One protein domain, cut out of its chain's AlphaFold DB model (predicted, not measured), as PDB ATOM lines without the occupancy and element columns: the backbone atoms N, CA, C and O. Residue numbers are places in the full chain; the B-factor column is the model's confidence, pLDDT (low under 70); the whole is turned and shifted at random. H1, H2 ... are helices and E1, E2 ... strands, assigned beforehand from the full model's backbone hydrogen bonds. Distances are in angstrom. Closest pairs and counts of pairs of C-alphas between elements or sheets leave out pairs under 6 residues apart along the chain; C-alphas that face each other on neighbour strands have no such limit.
ATOM      1  N   ASN A  95     182.746  85.248 211.954       78.62
ATOM      2  CA  ASN A  95     181.796  86.236 211.443       78.62
ATOM      3  C   ASN A  95     180.356  85.780 211.736       78.62
ATOM      4  O   ASN A  95     180.059  84.585 211.740       78.62
ATOM      5  N   PHE A  96     179.470  86.738 211.987       76.81
ATOM      6  CA  PHE A  96     178.046  86.497 212.179       76.81
ATOM      7  C   PHE A  96     177.337  85.955 210.931       76.81
ATOM      8  O   PHE A  96     176.489  85.061 211.024       76.81
ATOM      9  N   PHE A  97     177.668  86.523 209.771       81.25
ATOM     10  CA  PHE A  97     177.099  86.145 208.486       81.25
ATOM     11  C   PHE A  97     178.116  85.293 207.726       81.25
ATOM     12  O   PHE A  97     179.264  85.694 207.522       81.25
ATOM     13  N   GLU A  98     177.694  84.109 207.287       83.75
ATOM     14  CA  GLU A  98     178.481  83.308 206.354       83.75
ATOM     15  C   GLU A  98     178.391  83.917 204.949       83.75
ATOM     16  O   GLU A  98     177.414  84.589 204.604       83.75
ATOM     17  N   ASN A  99     179.406  83.684 204.120       87.19
ATOM     18  CA  ASN A  99     179.399  84.138 202.732       87.19
ATOM     19  C   ASN A  99     178.204  83.531 201.980       87.19
ATOM     20  O   ASN A  99     178.026  82.315 202.000       87.19
ATOM     21  N   GLY A 100     177.401  84.358 201.314       87.88
ATOM     22  CA  GLY A 100     176.151  83.921 200.690       87.88
ATOM     23  C   GLY A 100     174.930  83.893 201.620       87.88
ATOM     24  O   GLY A 100     173.887  83.410 201.196       87.88
ATOM     25  N   THR A 101     175.021  84.384 202.864       88.44
ATOM     26  CA  THR A 101     173.836  84.542 203.732       88.44
ATOM     27  C   THR A 101     173.002  85.734 203.276       88.44
ATOM     28  O   THR A 101     173.536  86.838 203.180       88.44
ATOM     29  N   ASP A 102     171.699  85.542 203.077       91.75
ATOM     30  CA  ASP A 102     170.783  86.643 202.771       91.75
ATOM     31  C   ASP A 102     170.402  87.432 204.038       91.75
ATOM     32  O   ASP A 102     170.087  86.870 205.096       91.75
ATOM     33  N   PHE A 103     170.462  88.756 203.934       91.12
ATOM     34  CA  PHE A 103     170.339  89.710 205.028       91.12
ATOM     35  C   PHE A 103     169.584  90.971 204.582       91.12
ATOM     36  O   PHE A 103     169.579  91.321 203.404       91.12
ATOM     37  N   ASP A 104     169.000  91.689 205.541       92.75
ATOM     38  CA  ASP A 104     168.278  92.939 205.296       92.75
ATOM     39  C   ASP A 104     168.938  94.104 206.056       92.75
ATOM     40  O   ASP A 104     169.292  94.000 207.240       92.75
ATOM     41  N   LEU A 105     169.082  95.253 205.391       92.88
ATOM     42  CA  LEU A 105     169.589  96.491 205.989       92.88
ATOM     43  C   LEU A 105     168.424  97.390 206.422       92.88
ATOM     44  O   LEU A 105     167.628  97.852 205.605       92.88
ATOM     45  N   HIS A 106     168.390  97.714 207.711       93.56
ATOM     46  CA  HIS A 106     167.385  98.565 208.338       93.56
ATOM     47  C   HIS A 106     168.036  99.843 208.887       93.56
ATOM     48  O   HIS A 106     168.781  99.796 209.867       93.56
ATOM     49  N   VAL A 107     167.731 101.004 208.303       94.44
ATOM     50  CA  VAL A 107     168.289 102.299 208.723       94.44
ATOM     51  C   VAL A 107     167.228 103.147 209.418       94.44
ATOM     52  O   VAL A 107     166.258 103.590 208.799       94.44
ATOM     53  N   TRP A 108     167.443 103.413 210.703       94.44
ATOM     54  CA  TRP A 108     166.537 104.165 211.569       94.44
ATOM     55  C   TRP A 108     167.131 105.503 212.010       94.44
ATOM     56  O   TRP A 108     168.339 105.636 212.202       94.44
ATOM     57  N   LEU A 109     166.259 106.486 212.213       93.88
ATOM     58  CA  LEU A 109     166.569 107.775 212.825       93.88
ATOM     59  C   LEU A 109     166.143 107.774 214.299       93.88
ATOM     60  O   LEU A 109     165.026 107.362 214.616       93.88
ATOM     61  N   SER A 110     166.995 108.293 215.179       93.81
ATOM     62  CA  SER A 110     166.637 108.616 216.563       93.81
ATOM     63  C   SER A 110     167.182 109.980 216.982       93.81
ATOM     64  O   SER A 110     168.113 110.507 216.378       93.81
ATOM     65  N   GLU A 111     166.592 110.568 218.014       92.19
ATOM     66  CA  GLU A 111     167.081 111.795 218.664       92.19
ATOM     67  C   GLU A 111     167.983 111.471 219.868       92.19
ATOM     68  O   GLU A 111     168.880 112.246 220.209       92.19
ATOM     69  N   GLU A 112     167.787 110.285 220.454       91.12
ATOM     70  CA  GLU A 112     168.557 109.729 221.567       91.12
ATOM     71  C   GLU A 112     169.656 108.779 221.054       91.12
ATOM     72  O   GLU A 112     169.453 108.117 220.035       91.12
ATOM     73  N   PRO A 113     170.815 108.684 221.738       90.44
ATOM     74  CA  PRO A 113     171.966 107.920 221.253       90.44
ATOM     75  C   PRO A 113     171.792 106.402 221.313       90.44
ATOM     76  O   PRO A 113     172.352 105.720 220.466       90.44
ATOM     77  N   ASP A 114     171.039 105.874 222.286       88.38
ATOM     78  CA  ASP A 114     170.970 104.426 222.568       88.38
ATOM     79  C   ASP A 114     169.550 103.840 222.436       88.38
ATOM     80  O   ASP A 114     169.362 102.623 222.443       88.38
ATOM     81  N   VAL A 115     168.530 104.693 222.301       88.31
ATOM     82  CA  VAL A 115     167.116 104.298 222.234       88.31
ATOM     83  C   VAL A 115     166.592 104.535 220.823       88.31
ATOM     84  O   VAL A 115     166.687 105.642 220.302       88.31
ATOM     85  N   VAL A 116     165.977 103.518 220.212       91.06
ATOM     86  CA  VAL A 116     165.330 103.626 218.893       91.06
ATOM     87  C   VAL A 116     163.835 103.345 219.020       91.06
ATOM     88  O   VAL A 116     163.416 102.290 219.497       91.06
ATOM     89  N   ASN A 117     163.003 104.285 218.567       90.75
ATOM     90  CA  ASN A 117     161.551 104.109 218.568       90.75
ATOM     91  C   ASN A 117     161.069 103.369 217.306       90.75
ATOM     92  O   ASN A 117     160.583 103.984 216.357       90.75
ATOM     93  N   PHE A 118     161.158 102.038 217.337       90.06
ATOM     94  CA  PHE A 118     160.710 101.152 216.253       90.06
ATOM     95  C   PHE A 118     159.200 101.209 215.955       90.06
ATOM     96  O   PHE A 118     158.761 100.850 214.863       90.06
ATOM     97  N   GLN A 119     158.378 101.674 216.904       89.12
ATOM     98  CA  GLN A 119     156.920 101.729 216.734       89.12
ATOM     99  C   GLN A 119     156.502 102.826 215.740       89.12
ATOM    100  O   GLN A 119     155.476 102.723 215.063       89.12
ATOM    101  N   GLN A 120     157.311 103.882 215.622       88.38
ATOM    102  CA  GLN A 120     157.082 104.976 214.691       88.38
ATOM    103  C   GLN A 120     157.727 104.659 213.338       88.38
ATOM    104  O   GLN A 120     158.876 105.007 213.084       88.38
ATOM    105  N   LYS A 121     156.953 104.070 212.417       86.38
ATOM    106  CA  LYS A 121     157.413 103.734 211.051       86.38
ATOM    107  C   LYS A 121     158.009 104.911 210.262       86.38
ATOM    108  O   LYS A 121     158.783 104.682 209.347       86.38
ATOM    109  N   ALA A 122     157.684 106.157 210.615       87.19
ATOM    110  CA  ALA A 122     158.287 107.350 210.010       87.19
ATOM    111  C   ALA A 122     159.782 107.539 210.350       87.19
ATOM    112  O   ALA A 122     160.446 108.346 209.706       87.19
ATOM    113  N   ASN A 123     160.299 106.817 211.350       91.25
ATOM    114  CA  ASN A 123     161.706 106.843 211.745       91.25
ATOM    115  C   ASN A 123     162.550 105.827 210.957       91.25
ATOM    116  O   ASN A 123     163.772 105.938 210.959       91.25
ATOM    117  N   LEU A 124     161.923 104.863 210.270       93.44
ATOM    118  CA  LEU A 124     162.590 103.990 209.306       93.44
ATOM    119  C   LEU A 124     162.857 104.807 208.036       93.44
ATOM    120  O   LEU A 124     161.937 105.137 207.289       93.44
ATOM    121  N   LEU A 125     164.119 105.169 207.820       93.31
ATOM    122  CA  LEU A 125     164.544 106.006 206.700       93.31
ATOM    123  C   LEU A 125     164.801 105.201 205.431       93.31
ATOM    124  O   LEU A 125     164.589 105.709 204.330       93.31
ATOM    125  N   TRP A 126     165.295 103.975 205.583       94.06
ATOM    126  CA  TRP A 126     165.599 103.079 204.477       94.06
ATOM    127  C   TRP A 126     165.533 101.634 204.972       94.06
ATOM    128  O   TRP A 126     166.120 101.295 205.999       94.06
ATOM    129  N   LEU A 127     164.793 100.810 204.239       94.25
ATOM    130  CA  LEU A 127     164.824  99.358 204.315       94.25
ATOM    131  C   LEU A 127     165.348  98.870 202.964       94.25
ATOM    132  O   LEU A 127     164.832  99.294 201.928       94.25
ATOM    133  N   GLN A 128     166.380  98.034 202.983       93.62
ATOM    134  CA  GLN A 128     166.897  97.354 201.804       93.62
ATOM    135  C   GLN A 128     166.895  95.853 202.083       93.62
ATOM    136  O   GLN A 128     167.714  95.364 202.858       93.62
ATOM    137  N   GLU A 129     165.939  95.175 201.463       93.25
ATOM    138  CA  GLU A 129     165.757  93.723 201.500       93.25
ATOM    139  C   GLU A 129     166.587  93.051 200.389       93.25
ATOM    140  O   GLU A 129     167.123  93.738 199.503       93.25
ATOM    141  N   ASP A 130     166.659  91.718 200.440       90.44
ATOM    142  CA  ASP A 130     167.270  90.837 199.432       90.44
ATOM    143  C   ASP A 130     168.763  91.138 199.157       90.44
ATOM    144  O   ASP A 130     169.210  91.159 198.006       90.44
ATOM    145  N   LEU A 131     169.556  91.397 200.208       91.75
ATOM    146  CA  LEU A 131     171.011  91.562 200.096       91.75
ATOM    147  C   LEU A 131     171.739  90.265 200.463       91.75
ATOM    148  O   LEU A 131     171.486  89.681 201.511       91.75
ATOM    149  N   THR A 132     172.717  89.851 199.659       92.00
ATOM    150  CA  THR A 132     173.519  88.646 199.932       92.00
ATOM    151  C   THR A 132     174.896  89.013 200.494       92.00
ATOM    152  O   THR A 132     175.634  89.820 199.921       92.00
ATOM    153  N   TYR A 133     175.278  88.427 201.632       88.88
ATOM    154  CA  TYR A 133     176.528  88.751 202.324       88.88
ATOM    155  C   TYR A 133     177.746  88.327 201.500       88.88
ATOM    156  O   TYR A 133     177.921  87.145 201.211       88.88
ATOM    157  N   GLY A 134     178.597  89.290 201.137       86.69
ATOM    158  CA  GLY A 134     179.772  89.059 200.291       86.69
ATOM    159  C   GLY A 134     179.527  89.127 198.782       86.69
ATOM    160  O   GLY A 134     180.459  88.852 198.023       86.69
ATOM    161  N   ASP A 135     178.333  89.528 198.333       89.06
ATOM    162  CA  ASP A 135     178.105  89.896 196.934       89.06
ATOM    163  C   ASP A 135     178.597  91.324 196.624       89.06
ATOM    164  O   ASP A 135     178.377  92.271 197.376       89.06
ATOM    165  N   TRP A 136     179.243  91.467 195.465       86.62
ATOM    166  CA  TRP A 136     179.782  92.720 194.918       86.62
ATOM    167  C   TRP A 136     179.171  93.065 193.547       86.62
ATOM    168  O   TRP A 136     179.581  94.030 192.907       86.62
ATOM    169  N   SER A 137     178.228  92.247 193.069       89.06
ATOM    170  CA  SER A 137     177.603  92.326 191.741       89.06
ATOM    171  C   SER A 137     176.131  92.756 191.768       89.06
ATOM    172  O   SER A 137     175.523  92.951 190.712       89.06
ATOM    173  N   SER A 138     175.585  92.943 192.969       86.56
ATOM    174  CA  SER A 138     174.283  93.533 193.274       86.56
ATOM    175  C   SER A 138     174.116  94.986 192.805       86.56
ATOM    176  O   SER A 138     175.047  95.644 192.336       86.56
ATOM    177  N   GLY A 139     172.896  95.503 192.964       85.62
ATOM    178  CA  GLY A 139     172.536  96.883 192.641       85.62
ATOM    179  C   GLY A 139     172.246  97.145 191.150       85.62
ATOM    180  O   GLY A 139     172.553  96.319 190.283       85.62
ATOM    181  N   PRO A 140     171.646  98.304 190.804       86.88
ATOM    182  CA  PRO A 140     171.182  98.595 189.439       86.88
ATOM    183  C   PRO A 140     172.292  98.605 188.378       86.88
ATOM    184  O   PRO A 140     172.035  98.297 187.214       86.88
ATOM    185  N   SER A 141     173.517  98.954 188.781       90.12
ATOM    186  CA  SER A 141     174.694  99.072 187.911       90.12
ATOM    187  C   SER A 141     175.632  97.858 187.977       90.12
ATOM    188  O   SER A 141     176.620  97.828 187.244       90.12
ATOM    189  N   ARG A 142     175.319  96.854 188.812       89.62
ATOM    190  CA  ARG A 142     176.182  95.701 189.150       89.62
ATOM    191  C   ARG A 142     177.527  96.071 189.786       89.62
ATOM    192  O   ARG A 142     178.560  95.483 189.469       89.62
ATOM    193  N   ASP A 143     177.501  97.074 190.651       88.75
ATOM    194  CA  ASP A 143     178.640  97.632 191.386       88.75
ATOM    195  C   ASP A 143     178.547  97.407 192.908       88.75
ATOM    196  O   ASP A 143     179.404  97.879 193.653       88.75
ATOM    197  N   GLY A 144     177.506  96.709 193.379       86.62
ATOM    198  CA  GLY A 144     177.208  96.516 194.800       86.62
ATOM    199  C   GLY A 144     176.625  97.758 195.484       86.62
ATOM    200  O   GLY A 144     176.462  97.757 196.704       86.62
ATOM    201  N   ILE A 145     176.312  98.826 194.738       90.19
ATOM    202  CA  ILE A 145     175.901 100.113 195.305       90.19
ATOM    203  C   ILE A 145     174.387 100.300 195.192       90.19
ATOM    204  O   ILE A 145     173.784 100.231 194.119       90.19
ATOM    205  N   TYR A 146     173.773 100.636 196.325       91.12
ATOM    206  CA  TYR A 146     172.380 101.058 196.416       91.12
ATOM    207  C   TYR A 146     172.314 102.540 196.790       91.12
ATOM    208  O   TYR A 146     173.114 103.037 197.580       91.12
ATOM    209  N   SER A 147     171.369 103.269 196.197       92.06
ATOM    210  CA  SER A 147     171.193 104.710 196.403       92.06
ATOM    211  C   SER A 147     169.741 105.024 196.736       92.06
ATOM    212  O   SER A 147     168.840 104.697 195.966       92.06
ATOM    213  N   HIS A 148     169.522 105.707 197.859       91.69
ATOM    214  CA  HIS A 148     168.201 106.118 198.326       91.69
ATOM    215  C   HIS A 148     168.187 107.628 198.607       91.69
ATOM    216  O   HIS A 148     169.098 108.154 199.244       91.69
ATOM    217  N   ASN A 149     167.164 108.340 198.124       93.50
ATOM    218  CA  ASN A 149     166.992 109.777 198.354       93.50
ATOM    219  C   ASN A 149     165.724 110.016 199.174       93.50
ATOM    220  O   ASN A 149     164.646 109.553 198.807       93.50
ATOM    221  N   LEU A 150     165.856 110.755 200.273       90.94
ATOM    222  CA  LEU A 150     164.792 110.953 201.250       90.94
ATOM    223  C   LEU A 150     164.763 112.399 201.753       90.94
ATOM    224  O   LEU A 150     165.763 113.115 201.711       90.94
ATOM    225  N   LYS A 151     163.600 112.834 202.248       91.06
ATOM    226  CA  LYS A 151     163.397 114.172 202.823       91.06
ATOM    227  C   LYS A 151     162.886 114.039 204.252       91.06
ATOM    228  O   LYS A 151     161.720 113.718 204.464       91.06
ATOM    229  N   ILE A 152     163.760 114.298 205.220       87.50
ATOM    230  CA  ILE A 152     163.419 114.263 206.647       87.50
ATOM    231  C   ILE A 152     162.693 115.561 207.012       87.50
ATOM    232  O   ILE A 152     163.187 116.658 206.747       87.50
ATOM    233  N   ARG A 153     161.525 115.451 207.653       89.00
ATOM    234  CA  ARG A 153     160.886 116.592 208.318       89.00
ATOM    235  C   ARG A 153     161.593 116.823 209.650       89.00
ATOM    236  O   ARG A 153     161.538 115.953 210.513       89.00
ATOM    237  N   ALA A 154     162.217 117.985 209.826       86.81
ATOM    238  CA  ALA A 154     162.841 118.342 211.096       86.81
ATOM    239  C   ALA A 154     161.811 118.322 212.240       86.81
ATOM    240  O   ALA A 154     160.711 118.872 212.112       86.81
ATOM    241  N   SER A 155     162.173 117.673 213.344       90.31
ATOM    242  CA  SER A 155     161.411 117.694 214.588       90.31
ATOM    243  C   SER A 155     161.653 118.994 215.354       90.31
ATOM    244  O   SER A 155     162.612 119.724 215.091       90.31
ATOM    245  N   GLN A 156     160.815 119.270 216.357       91.44
ATOM    246  CA  GLN A 156     161.027 120.427 217.225       91.44
ATOM    247  C   GLN A 156     162.335 120.315 218.028       91.44
ATOM    248  O   GLN A 156     162.964 121.335 218.294       91.44
ATOM    249  N   HIS A 157     162.764 119.095 218.376       90.44
ATOM    250  CA  HIS A 157     164.045 118.863 219.039       90.44
ATOM    251  C   HIS A 157     165.206 119.256 218.117       90.44
ATOM    252  O   HIS A 157     166.004 120.118 218.481       90.44
ATOM    253  N   LEU A 158     165.241 118.741 216.882       89.06
ATOM    254  CA  LEU A 158     166.283 119.072 215.905       89.06
ATOM    255  C   LEU A 158     166.312 120.574 215.560       89.06
ATOM    256  O   LEU A 158     167.387 121.168 215.485       89.06
ATOM    257  N   MET A 159     165.143 121.214 215.421       89.81
ATOM    258  CA  MET A 159     165.037 122.668 215.217       89.81
ATOM    259  C   MET A 159     165.598 123.488 216.390       89.81
ATOM    260  O   MET A 159     166.076 124.600 216.182       89.81
ATOM    261  N   ASN A 160     165.587 122.934 217.604       91.25
ATOM    262  CA  ASN A 160     166.120 123.555 218.816       91.25
ATOM    263  C   ASN A 160     167.594 123.165 219.083       91.25
ATOM    264  O   ASN A 160     168.026 123.175 220.234       91.25
ATOM    265  N   ASN A 161     168.370 122.823 218.042       89.81
ATOM    266  CA  ASN A 161     169.736 122.278 218.136       89.81
ATOM    267  C   ASN A 161     169.842 120.953 218.924       89.81
ATOM    268  O   ASN A 161     170.867 120.678 219.546       89.81
ATOM    269  N   GLY A 162     168.808 120.117 218.883       91.69
ATOM    270  CA  GLY A 162     168.848 118.759 219.423       91.69
ATOM    271  C   GLY A 162     169.846 117.842 218.710       91.69
ATOM    272  O   GLY A 162     170.266 118.110 217.581       91.69
ATOM    273  N   SER A 163     170.239 116.751 219.366       92.44
ATOM    274  CA  SER A 163     171.035 115.678 218.759       92.44
ATOM    275  C   SER A 163     170.191 114.848 217.790       92.44
ATOM    276  O   SER A 163     168.971 114.767 217.920       92.44
ATOM    277  N   VAL A 164     170.839 114.234 216.797       93.56
ATOM    278  CA  VAL A 164     170.180 113.245 215.938       93.56
ATOM    279  C   VAL A 164     171.175 112.177 215.481       93.56
ATOM    280  O   VAL A 164     172.272 112.475 214.997       93.56
ATOM    281  N   TYR A 165     170.772 110.925 215.657       93.69
ATOM    282  CA  TYR A 165     171.558 109.717 215.460       93.69
ATOM    283  C   TYR A 165     170.917 108.838 214.393       93.69
ATOM    284  O   TYR A 165     169.694 108.735 214.275       93.69
ATOM    285  N   LEU A 166     171.766 108.191 213.608       93.62
ATOM    286  CA  LEU A 166     171.379 107.183 212.640       93.62
ATOM    287  C   LEU A 166     171.819 105.818 213.149       93.62
ATOM    288  O   LEU A 166     172.993 105.637 213.465       93.62
ATOM    289  N   HIS A 167     170.892 104.869 213.189       93.56
ATOM    290  CA  HIS A 167     171.126 103.497 213.614       93.56
ATOM    291  C   HIS A 167     170.967 102.592 212.397       93.56
ATOM    292  O   HIS A 167     169.868 102.457 211.857       93.56
ATOM    293  N   ALA A 168     172.067 101.991 211.954       93.19
ATOM    294  CA  ALA A 168     172.051 100.954 210.936       93.19
ATOM    295  C   ALA A 168     172.039  99.591 211.630       93.19
ATOM    296  O   ALA A 168     172.951  99.264 212.398       93.19
ATOM    297  N   PHE A 169     171.001  98.810 211.351       91.56
ATOM    298  CA  PHE A 169     170.872  97.427 211.778       91.56
ATOM    299  C   PHE A 169     170.978  96.501 210.567       91.56
ATOM    300  O   PHE A 169     170.411  96.786 209.513       91.56
ATOM    301  N   VAL A 170     171.696  95.397 210.735       91.19
ATOM    302  CA  VAL A 170     171.861  94.342 209.731       91.19
ATOM    303  C   VAL A 170     171.324  93.059 210.351       91.19
ATOM    304  O   VAL A 170     171.894  92.577 211.328       91.19
ATOM    305  N   THR A 171     170.217  92.541 209.831       90.50
ATOM    306  CA  THR A 171     169.528  91.334 210.324       90.50
ATOM    307  C   THR A 171     169.521  90.261 209.239       90.50
ATOM    308  O   THR A 171     169.753  90.572 208.073       90.50
ATOM    309  N   ARG A 172     169.280  88.988 209.579       88.81
ATOM    310  CA  ARG A 172     169.036  87.962 208.546       88.81
ATOM    311  C   ARG A 172     167.748  88.282 207.786       88.81
ATOM    312  O   ARG A 172     166.873  88.949 208.336       88.81
ATOM    313  N   SER A 173     167.630  87.804 206.548       91.00
ATOM    314  CA  SER A 173     166.459  88.110 205.722       91.00
ATOM    315  C   SER A 173     165.144  87.714 206.416       91.00
ATOM    316  O   SER A 173     164.991  86.589 206.903       91.00
ATOM    317  N   GLY A 174     164.210  88.663 206.514       88.12
ATOM    318  CA  GLY A 174     162.923  88.523 207.201       88.12
ATOM    319  C   GLY A 174     162.944  88.710 208.729       88.12
ATOM    320  O   GLY A 174     161.875  88.671 209.356       88.12
ATOM    321  N   GLU A 175     164.113  88.926 209.345       90.19
ATOM    322  CA  GLU A 175     164.249  89.265 210.768       90.19
ATOM    323  C   GLU A 175     164.226  90.782 211.005       90.19
ATOM    324  O   GLU A 175     164.783  91.582 210.253       90.19
ATOM    325  N   SER A 176     163.606  91.182 212.114       89.94
ATOM    326  CA  SER A 176     163.346  92.573 212.488       89.94
ATOM    327  C   SER A 176     164.257  93.042 213.635       89.94
ATOM    328  O   SER A 176     164.506  92.279 214.574       89.94
ATOM    329  N   PRO A 177     164.695  94.317 213.632       89.69
ATOM    330  CA  PRO A 177     165.461  94.904 214.729       89.69
ATOM    331  C   PRO A 177     164.615  95.298 215.956       89.69
ATOM    332  O   PRO A 177     165.190  95.635 216.984       89.69
ATOM    333  N   ASP A 178     163.275  95.278 215.885       90.69
ATOM    334  CA  ASP A 178     162.401  95.671 217.007       90.69
ATOM    335  C   ASP A 178     162.273  94.552 218.061       90.69
ATOM    336  O   ASP A 178     161.649  93.527 217.756       90.69
ATOM    337  N   PRO A 179     162.724  94.745 219.321       88.19
ATOM    338  CA  PRO A 179     162.598  93.752 220.396       88.19
ATOM    339  C   PRO A 179     161.159  93.332 220.728       88.19
ATOM    340  O   PRO A 179     160.953  92.315 221.391       88.19
ATOM    341  N   LYS A 180     160.156  94.117 220.308       88.94
ATOM    342  CA  LYS A 180     158.726  93.824 220.504       88.94
ATOM    343  C   LYS A 180     158.101  93.045 219.346       88.94
ATOM    344  O   LYS A 180     156.965  92.587 219.471       88.94
ATOM    345  N   SER A 181     158.802  92.910 218.222       87.62
ATOM    346  CA  SER A 181     158.298  92.205 217.045       87.62
ATOM    347  C   SER A 181     158.395  90.683 217.205       87.62
ATOM    348  O   SER A 181     159.301  90.164 217.854       87.62
ATOM    349  N   ALA A 182     157.457  89.947 216.600       86.88
ATOM    350  CA  ALA A 182     157.458  88.482 216.648       86.88
ATOM    351  C   ALA A 182     158.689  87.868 215.952       86.88
ATOM    352  O   ALA A 182     159.199  86.847 216.404       86.88
ATOM    353  N   ASN A 183     159.186  88.536 214.905       87.38
ATOM    354  CA  ASN A 183     160.363  88.149 214.124       87.38
ATOM    355  C   ASN A 183     161.635  88.880 214.600       87.38
ATOM    356  O   ASN A 183     162.505  89.182 213.789       87.38
ATOM    357  N   TYR A 184     161.729  89.246 215.881       87.50
ATOM    358  CA  TYR A 184     162.936  89.881 216.410       87.50
ATOM    359  C   TYR A 184     164.160  88.966 216.251       87.50
ATOM    360  O   TYR A 184     164.066  87.776 216.568       87.50
ATOM    361  N   ALA A 185     165.302  89.537 215.849       79.38
ATOM    362  CA  ALA A 185     166.612  88.880 215.762       79.38
ATOM    363  C   ALA A 185     167.145  88.454 217.154       79.38
ATOM    364  O   ALA A 185     168.072  89.029 217.734       79.38
ATOM    365  N   ARG A 186     166.495  87.449 217.748       65.44
ATOM    366  CA  ARG A 186     166.794  86.912 219.079       65.44
ATOM    367  C   ARG A 186     168.157  86.200 219.060       65.44
ATOM    368  O   ARG A 186     168.545  85.636 218.047       65.44
ATOM    369  N   SER A 187     168.857  86.220 220.200       60.34
ATOM    370  CA  SER A 187     170.229  85.692 220.388       60.34
ATOM    371  C   SER A 187     171.371  86.566 219.843       60.34
ATOM    372  O   SER A 187     172.419  86.055 219.459       60.34
ATOM    373  N   GLY A 188     171.197  87.896 219.824       60.84
ATOM    374  CA  GLY A 188     172.252  88.827 219.389       60.84
ATOM    375  C   GLY A 188     172.569  88.707 217.897       60.84
ATOM    376  O   GLY A 188     173.667  89.038 217.462       60.84
ATOM    377  N   HIS A 189     171.613  88.197 217.120       69.19
ATOM    378  CA  HIS A 189     171.786  87.784 215.733       69.19
ATOM    379  C   HIS A 189     171.708  88.955 214.732       69.19
ATOM    380  O   HIS A 189     171.096  88.857 213.672       69.19
ATOM    381  N   MET A 190     172.312  90.093 215.085       81.88
ATOM    382  CA  MET A 190     172.256  91.313 214.287       81.88
ATOM    383  C   MET A 190     173.520  92.167 214.420       81.88
ATOM    384  O   MET A 190     174.088  92.318 215.502       81.88
ATOM    385  N   GLY A 191     173.907  92.817 213.327       83.25
ATOM    386  CA  GLY A 191     174.820  93.953 213.374       83.25
ATOM    387  C   GLY A 191     174.088  95.209 213.828       83.25
ATOM    388  O   GLY A 191     173.023  95.514 213.298       83.25
ATOM    389  N   HIS A 192     174.672  95.978 214.747       87.56
ATOM    390  CA  HIS A 192     174.210  97.332 215.067       87.56
ATOM    391  C   HIS A 192     175.377  98.315 215.111       87.56
ATOM    392  O   HIS A 192     176.350  98.128 215.851       87.56
ATOM    393  N   GLN A 193     175.251  99.400 214.350       87.88
ATOM    394  CA  GLN A 193     176.106 100.573 214.475       87.88
ATOM    395  C   GLN A 193     175.299 101.866 214.488       87.88
ATOM    396  O   GLN A 193     174.244 101.968 213.859       87.88
ATOM    397  N   GLN A 194     175.826 102.858 215.206       90.62
ATOM    398  CA  GLN A 194     175.219 104.177 215.342       90.62
ATOM    399  C   GLN A 194     176.195 105.285 214.961       90.62
ATOM    400  O   GLN A 194     177.397 105.185 215.207       90.62
ATOM    401  N   HIS A 195     175.674 106.347 214.356       91.31
ATOM    402  CA  HIS A 195     176.453 107.518 213.972       91.31
ATOM    403  C   HIS A 195     175.658 108.793 214.245       91.31
ATOM    404  O   HIS A 195     174.513 108.922 213.811       91.31
ATOM    405  N   GLN A 196     176.265 109.752 214.942       92.62
ATOM    406  CA  GLN A 196     175.668 111.071 215.117       92.62
ATOM    407  C   GLN A 196     175.729 111.827 213.786       92.62
ATOM    408  O   GLN A 196     176.812 112.106 213.278       92.62
ATOM    409  N   LEU A 197     174.573 112.165 213.214       91.25
ATOM    410  CA  LEU A 197     174.519 112.838 211.912       91.25
ATOM    411  C   LEU A 197     174.906 114.314 212.004       91.25
ATOM    412  O   LEU A 197     175.306 114.903 210.997       91.25
ATOM    413  N   ASN A 198     174.743 114.929 213.177       92.12
ATOM    414  CA  ASN A 198     174.943 116.357 213.355       92.12
ATOM    415  C   ASN A 198     176.230 116.722 214.107       92.12
ATOM    416  O   ASN A 198     176.611 116.122 215.106       92.12
ATOM    417  N   LYS A 199     176.889 117.771 213.613       90.75
ATOM    418  CA  LYS A 199     178.091 118.389 214.171       90.75
ATOM    419  C   LYS A 199     177.722 119.815 214.594       90.75
ATOM    420  O   LYS A 199     177.351 120.646 213.762       90.75
ATOM    421  N   PHE A 200     177.816 120.116 215.886       90.56
ATOM    422  CA  PHE A 200     177.522 121.450 216.415       90.56
ATOM    423  C   PHE A 200     178.693 122.397 216.152       90.56
ATOM    424  O   PHE A 200     179.811 122.160 216.607       90.56
ATOM    425  N   THR A 241     177.058 107.585 203.664       90.50
ATOM    426  CA  THR A 241     177.395 106.270 203.113       90.50
ATOM    427  C   THR A 241     177.444 105.239 204.237       90.50
ATOM    428  O   THR A 241     178.183 105.393 205.212       90.50
ATOM    429  N   VAL A 242     176.669 104.166 204.098       89.94
ATOM    430  CA  VAL A 242     176.755 102.986 204.966       89.94
ATOM    431  C   VAL A 242     177.526 101.922 204.198       89.94
ATOM    432  O   VAL A 242     177.056 101.452 203.169       89.94
ATOM    433  N   ASN A 243     178.718 101.572 204.678       89.06
ATOM    434  CA  ASN A 243     179.536 100.513 204.096       89.06
ATOM    435  C   ASN A 243     179.423  99.261 204.966       89.06
ATOM    436  O   ASN A 243     179.647  99.328 206.177       89.06
ATOM    437  N   LEU A 244     179.120  98.118 204.358       85.75
ATOM    438  CA  LEU A 244     179.238  96.822 205.017       85.75
ATOM    439  C   LEU A 244     180.655  96.288 204.793       85.75
ATOM    440  O   LEU A 244     181.124  96.254 203.657       85.75
ATOM    441  N   VAL A 245     181.350  95.897 205.862       83.94
ATOM    442  CA  VAL A 245     182.697  95.328 205.754       83.94
ATOM    443  C   VAL A 245     182.575  93.812 205.810       83.94
ATOM    444  O   VAL A 245     182.161  93.236 206.817       83.94
ATOM    445  N   VAL A 246     182.922  93.167 204.699       80.62
ATOM    446  CA  VAL A 246     182.940  91.708 204.573       80.62
ATOM    447  C   VAL A 246     184.365  91.217 204.806       80.62
ATOM    448  O   VAL A 246     185.166  91.155 203.877       80.62
ATOM    449  N   ASP A 247     184.680  90.888 206.059       80.81
ATOM    450  CA  ASP A 247     185.916  90.198 206.440       80.81
ATOM    451  C   ASP A 247     185.578  88.800 206.979       80.81
ATOM    452  O   ASP A 247     184.712  88.643 207.837       80.81
ATOM    453  N   GLN A 248     186.247  87.774 206.457       78.56
ATOM    454  CA  GLN A 248     186.086  86.373 206.875       78.56
ATOM    455  C   GLN A 248     187.259  85.904 207.756       78.56
ATOM    456  O   GLN A 248     187.392  84.718 208.053       78.56
ATOM    457  N   THR A 249     188.128  86.828 208.175       81.69
ATOM    458  CA  THR A 249     189.266  86.551 209.051       81.69
ATOM    459  C   THR A 249     188.803  86.325 210.492       81.69
ATOM    460  O   THR A 249     188.211  87.197 211.131       81.69
ATOM    461  N   ASN A 250     189.119  85.152 211.045       82.50
ATOM    462  CA  ASN A 250     188.755  84.790 212.417       82.50
ATOM    463  C   ASN A 250     189.690  85.454 213.449       82.50
ATOM    464  O   ASN A 250     190.585  84.816 214.009       82.50
ATOM    465  N   TRP A 251     189.504  86.750 213.691       82.19
ATOM    466  CA  TRP A 251     190.201  87.501 214.737       82.19
ATOM    467  C   TRP A 251     189.876  86.991 216.150       82.19
ATOM    468  O   TRP A 251     188.736  86.666 216.474       82.19
ATOM    469  N   ALA A 252     190.870  86.978 217.037       83.25
ATOM    470  CA  ALA A 252     190.641  86.897 218.480       83.25
ATOM    471  C   ALA A 252     190.442  88.307 219.067       83.25
ATOM    472  O   ALA A 252     190.992  89.285 218.545       83.25
ATOM    473  N   GLN A 253     189.716  88.422 220.179       79.44
ATOM    474  CA  GLN A 253     189.530  89.704 220.868       79.44
ATOM    475  C   GLN A 253     190.896  90.337 221.216       79.44
ATOM    476  O   GLN A 253     191.805  89.664 221.703       79.44
ATOM    477  N   GLY A 254     191.068  91.625 220.902       80.88
ATOM    478  CA  GLY A 254     192.336  92.344 221.094       80.88
ATOM    479  C   GLY A 254     193.469  91.980 220.118       80.88
ATOM    480  O   GLY A 254     194.595  92.426 220.318       80.88
ATOM    481  N   SER A 255     193.203  91.181 219.075       84.69
ATOM    482  CA  SER A 255     194.150  90.932 217.968       84.69
ATOM    483  C   SER A 255     193.824  91.687 216.674       84.69
ATOM    484  O   SER A 255     194.623  91.654 215.740       84.69
ATOM    485  N   VAL A 256     192.676  92.374 216.624       84.50
ATOM    486  CA  VAL A 256     192.269  93.208 215.484       84.50
ATOM    487  C   VAL A 256     193.223  94.407 215.369       84.50
ATOM    488  O   VAL A 256     193.436  95.098 216.367       84.50
ATOM    489  N   PRO A 257     193.817  94.673 214.192       84.50
ATOM    490  CA  PRO A 257     194.706  95.813 214.010       84.50
ATOM    491  C   PRO A 257     193.919  97.135 213.926       84.50
ATOM    492  O   PRO A 257     192.933  97.209 213.185       84.50
ATOM    493  N   PRO A 258     194.374  98.216 214.585       84.62
ATOM    494  CA  PRO A 258     193.809  99.543 214.364       84.62
ATOM    495  C   PRO A 258     193.957  99.993 212.901       84.62
ATOM    496  O   PRO A 258     195.005  99.736 212.298       84.62
ATOM    497  N   PRO A 259     192.959 100.674 212.304       84.06
ATOM    498  CA  PRO A 259     191.730 101.208 212.910       84.06
ATOM    499  C   PRO A 259     190.491 100.300 212.731       84.06
ATOM    500  O   PRO A 259     189.361 100.784 212.745       84.06
ATOM    501  N   LEU A 260     190.667  99.005 212.437       79.00
ATOM    502  CA  LEU A 260     189.539  98.086 212.220       79.00
ATOM    503  C   LEU A 260     188.853  97.693 213.545       79.00
ATOM    504  O   LEU A 260     187.668  97.362 213.561       79.00
ATOM    505  N   ASP A 261     189.589  97.786 214.651       81.88
ATOM    506  CA  ASP A 261     189.148  97.532 216.023       81.88
ATOM    507  C   ASP A 261     187.977  98.421 216.473       81.88
ATOM    508  O   ASP A 261     187.092  97.938 217.172       81.88
ATOM    509  N   GLU A 262     187.904  99.675 216.013       82.62
ATOM    510  CA  GLU A 262     186.764 100.573 216.275       82.62
ATOM    511  C   GLU A 262     185.432 100.064 215.686       82.62
ATOM    512  O   GLU A 262     184.350 100.405 216.176       82.62
ATOM    513  N   TYR A 263     185.491  99.266 214.614       78.56
ATOM    514  CA  TYR A 263     184.314  98.848 213.846       78.56
ATOM    515  C   TYR A 263     183.892  97.396 214.097       78.56
ATOM    516  O   TYR A 263     182.721  97.072 213.880       78.56
ATOM    517  N   VAL A 264     184.811  96.542 214.558       79.81
ATOM    518  CA  VAL A 264     184.558  95.131 214.881       79.81
ATOM    519  C   VAL A 264     184.046  95.006 216.315       79.81
ATOM    520  O   VAL A 264     184.804  95.104 217.280       79.81
ATOM    521  N   LYS A 265     182.747  94.730 216.465       78.94
ATOM    522  CA  LYS A 265     182.161  94.370 217.763       78.94
ATOM    523  C   LYS A 265     182.183  92.855 217.939       78.94
ATOM    524  O   LYS A 265     181.693  92.134 217.075       78.94
ATOM    525  N   PHE A 266     182.722  92.406 219.070       78.62
ATOM    526  CA  PHE A 266     182.661  91.021 219.533       78.62
ATOM    527  C   PHE A 266     181.423  90.850 220.422       78.62
ATOM    528  O   PHE A 266     181.260  91.598 221.386       78.62
ATOM    529  N   VAL A 267     180.560  89.889 220.095       74.00
ATOM    530  CA  VAL A 267     179.322  89.582 220.833       74.00
ATOM    531  C   VAL A 267     179.308  88.102 221.195       74.00
ATOM    532  O   VAL A 267     179.658  87.283 220.353       74.00
ATOM    533  N   ASP A 268     178.901  87.735 222.406       69.69
ATOM    534  CA  ASP A 268     178.799  86.325 222.798       69.69
ATOM    535  C   ASP A 268     177.625  85.662 222.066       69.69
ATOM    536  O   ASP A 268     176.474  86.080 222.211       69.69
ATOM    537  N   GLY A 269     177.918  84.657 221.239       57.75
ATOM    538  CA  GLY A 269     176.952  84.034 220.341       57.75
ATOM    539  C   GLY A 269     176.846  82.527 220.520       57.75
ATOM    540  O   GLY A 269     177.808  81.777 220.349       57.75
ATOM    541  N   ASP A 270     175.622  82.073 220.770       52.56
ATOM    542  CA  ASP A 270     175.272  80.661 220.725       52.56
ATOM    543  C   ASP A 270     175.176  80.180 219.262       52.56
ATOM    544  O   ASP A 270     174.166  80.369 218.583       52.56
ATOM    545  N   HIS A 271     176.243  79.548 218.769       51.22
ATOM    546  CA  HIS A 271     176.293  78.941 217.434       51.22
ATOM    547  C   HIS A 271     175.625  77.543 217.351       51.22
ATOM    548  O   HIS A 271     175.715  76.892 216.309       51.22
ATOM    549  N   SER A 272     174.945  77.048 218.396       41.41
ATOM    550  CA  SER A 272     174.495  75.642 218.523       41.41
ATOM    551  C   SER A 272     173.425  75.141 217.529       41.41
ATOM    552  O   SER A 272     172.917  74.028 217.682       41.41
ATOM    553  N   ARG A 273     173.056  75.912 216.494       41.47
ATOM    554  CA  ARG A 273     171.935  75.591 215.583       41.47
ATOM    555  C   ARG A 273     172.243  75.475 214.089       41.47
ATOM    556  O   ARG A 273     171.311  75.370 213.297       41.47
ATOM    557  N   ALA A 282     180.458  76.975 225.054       45.66
ATOM    558  CA  ALA A 282     179.469  78.000 224.715       45.66
ATOM    559  C   ALA A 282     180.037  79.429 224.599       45.66
ATOM    560  O   ALA A 282     179.368  80.315 224.074       45.66
ATOM    561  N   ASP A 283     181.277  79.647 225.042       42.31
ATOM    562  CA  ASP A 283     181.951  80.941 224.990       42.31
ATOM    563  C   ASP A 283     182.553  81.156 223.593       42.31
ATOM    564  O   ASP A 283     183.729  80.885 223.341       42.31
ATOM    565  N   ARG A 284     181.728  81.602 222.641       53.50
ATOM    566  CA  ARG A 284     182.168  81.960 221.288       53.50
ATOM    567  C   ARG A 284     181.766  83.384 220.970       53.50
ATOM    568  O   ARG A 284     180.584  83.696 220.869       53.50
ATOM    569  N   HIS A 285     182.761  84.240 220.774       50.81
ATOM    570  CA  HIS A 285     182.506  85.583 220.284       50.81
ATOM    571  C   HIS A 285     182.210  85.555 218.781       50.81
ATOM    572  O   HIS A 285     182.775  84.757 218.027       50.81
ATOM    573  N   VAL A 286     181.362  86.479 218.351       55.53
ATOM    574  CA  VAL A 286     180.923  86.652 216.972       55.53
ATOM    575  C   VAL A 286     181.172  88.088 216.544       55.53
ATOM    576  O   VAL A 286     180.980  89.016 217.331       55.53
ATOM    577  N   GLN A 287     181.635  88.265 215.313       55.81
ATOM    578  CA  GLN A 287     182.038  89.550 214.757       55.81
ATOM    579  C   GLN A 287     180.996  90.076 213.770       55.81
ATOM    580  O   GLN A 287     180.595  89.361 212.850       55.81
ATOM    581  N   VAL A 288     180.633  91.355 213.903       56.88
ATOM    582  CA  VAL A 288     179.995  92.124 212.821       56.88
ATOM    583  C   VAL A 288     180.718  93.452 212.643       56.88
ATOM    584  O   VAL A 288     180.918  94.186 213.611       56.88
ATOM    585  N   ALA A 289     181.057  93.775 211.394       56.22
ATOM    586  CA  ALA A 289     181.648  95.048 211.004       56.22
ATOM    587  C   ALA A 289     180.752  95.767 209.982       56.22
ATOM    588  O   ALA A 289     180.727  95.457 208.790       56.22
ATOM    589  N   ALA A 290     180.022  96.774 210.457       57.47
ATOM    590  CA  ALA A 290     179.373  97.775 209.617       57.47
ATOM    591  C   ALA A 290     180.035  99.133 209.878       57.47
ATOM    592  O   ALA A 290     180.467  99.415 210.994       57.47
ATOM    593  N   VAL A 291     180.124  99.988 208.862       57.00
ATOM    594  CA  VAL A 291     180.780 101.295 208.959       57.00
ATOM    595  C   VAL A 291     179.857 102.363 208.384       57.00
ATOM    596  O   VAL A 291     179.794 102.584 207.174       57.00
ATOM    597  N   CYS A 292     179.145 103.057 209.271       65.06
ATOM    598  CA  CYS A 292     178.430 104.279 208.918       65.06
ATOM    599  C   CYS A 292     179.425 105.442 208.853       65.06
ATOM    600  O   CYS A 292     180.067 105.762 209.854       65.06
ATOM    601  N   ARG A 293     179.544 106.094 207.692       61.56
ATOM    602  CA  ARG A 293     180.326 107.326 207.528       61.56
ATOM    603  C   ARG A 293     179.479 108.407 206.881       61.56
ATOM    604  O   ARG A 293     178.931 108.238 205.793       61.56
ATOM    605  N   GLN A 294     179.420 109.562 207.532       69.25
ATOM    606  CA  GLN A 294     179.044 110.794 206.857       69.25
ATOM    607  C   GLN A 294     180.101 111.111 205.790       69.25
ATOM    608  O   GLN A 294     181.298 111.059 206.071       69.25
ATOM    609  N   ALA A 295     179.671 111.397 204.562       60.28
ATOM    610  CA  ALA A 295     180.591 111.728 203.482       60.28
ATOM    611  C   ALA A 295     181.083 113.172 203.666       60.28
ATOM    612  O   ALA A 295     180.448 114.095 203.176       60.28
ATOM    613  N   ASP A 296     182.177 113.393 204.397       51.91
ATOM    614  CA  ASP A 296     182.776 114.728 204.511       51.91
ATOM    615  C   ASP A 296     183.401 115.147 203.153       51.91
ATOM    616  O   ASP A 296     184.130 114.365 202.532       51.91
ATOM    617  N   GLU A 297     183.126 116.378 202.687       46.16
ATOM    618  CA  GLU A 297     183.527 116.896 201.355       46.16
ATOM    619  C   GLU A 297     185.018 116.690 201.028       46.16
ATOM    620  O   GLU A 297     185.366 116.408 199.879       46.16
TER     621      GLU A 297
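What this domain is: This is residues 95 to 200, 241 to 273 and 282 to 297 of the 392 residues of the protein "cleft lip and palate transmembrane protein 1 homolog isoform X2" of Drosophila obscura (UniProt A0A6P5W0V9). Little regular structure: long loops surround a small two-sheet sandwich, E2 E1 E3 E4 over E6 E8 E7, strands crossed at 45 degrees. The named elements hold only 59 of the 155 printed residues and are mostly strand, with 55 in the eight strands and 4 in the one helix; along the chain they run E1 E2 H1 E3 E4 E5 E6 E7 E8, and both sheets are antiparallel. It is compact, radius of gyration of the C-alphas 16.3 A, spanning 47 by 37 by 36 A.

How they stand to each other: E1, residues 102 to 110, and E2, 124 to 132, form a hairpin; N 105 and O 128 are 2.9 A apart. H1, 156 to 159, is on neither sheet and too short for an O i to N i+4 pair. E3, 165 to 172, neighbours E1 (N 106 to O 169, 2.9 A) and forms a hairpin with E4, 190 to 196 (N 168 to O 193, 2.9 A). E4 runs on into E5, 198 to 200, which pairs with no named strand. E8, 285 to 294, pairs with E6, 241 to 244 (N 243 to O 291, 2.9 A), and E7, 264 to 268 (N 267 to O 286, 2.9 A). The closest C-alphas of E4 and E8, Gly 191 and Val 288, are 5.5 A apart.

Where its parts are: E1, 26.3 A, begins at (170.783, 86.643, 202.771); E8, 28.8 A, ends at (179.044, 110.794, 206.857).

The domain as a whole: Cuts at 201 to 240 and 274 to 281 leave C-alpha gaps of 20.2 A and 12.1 A. Links E1 to E2, E2 to H1, E3 to E4 and E6 to E7 are long. Residues 186 to 189, 268 to 273 and 282 to 297 have pLDDT under 70.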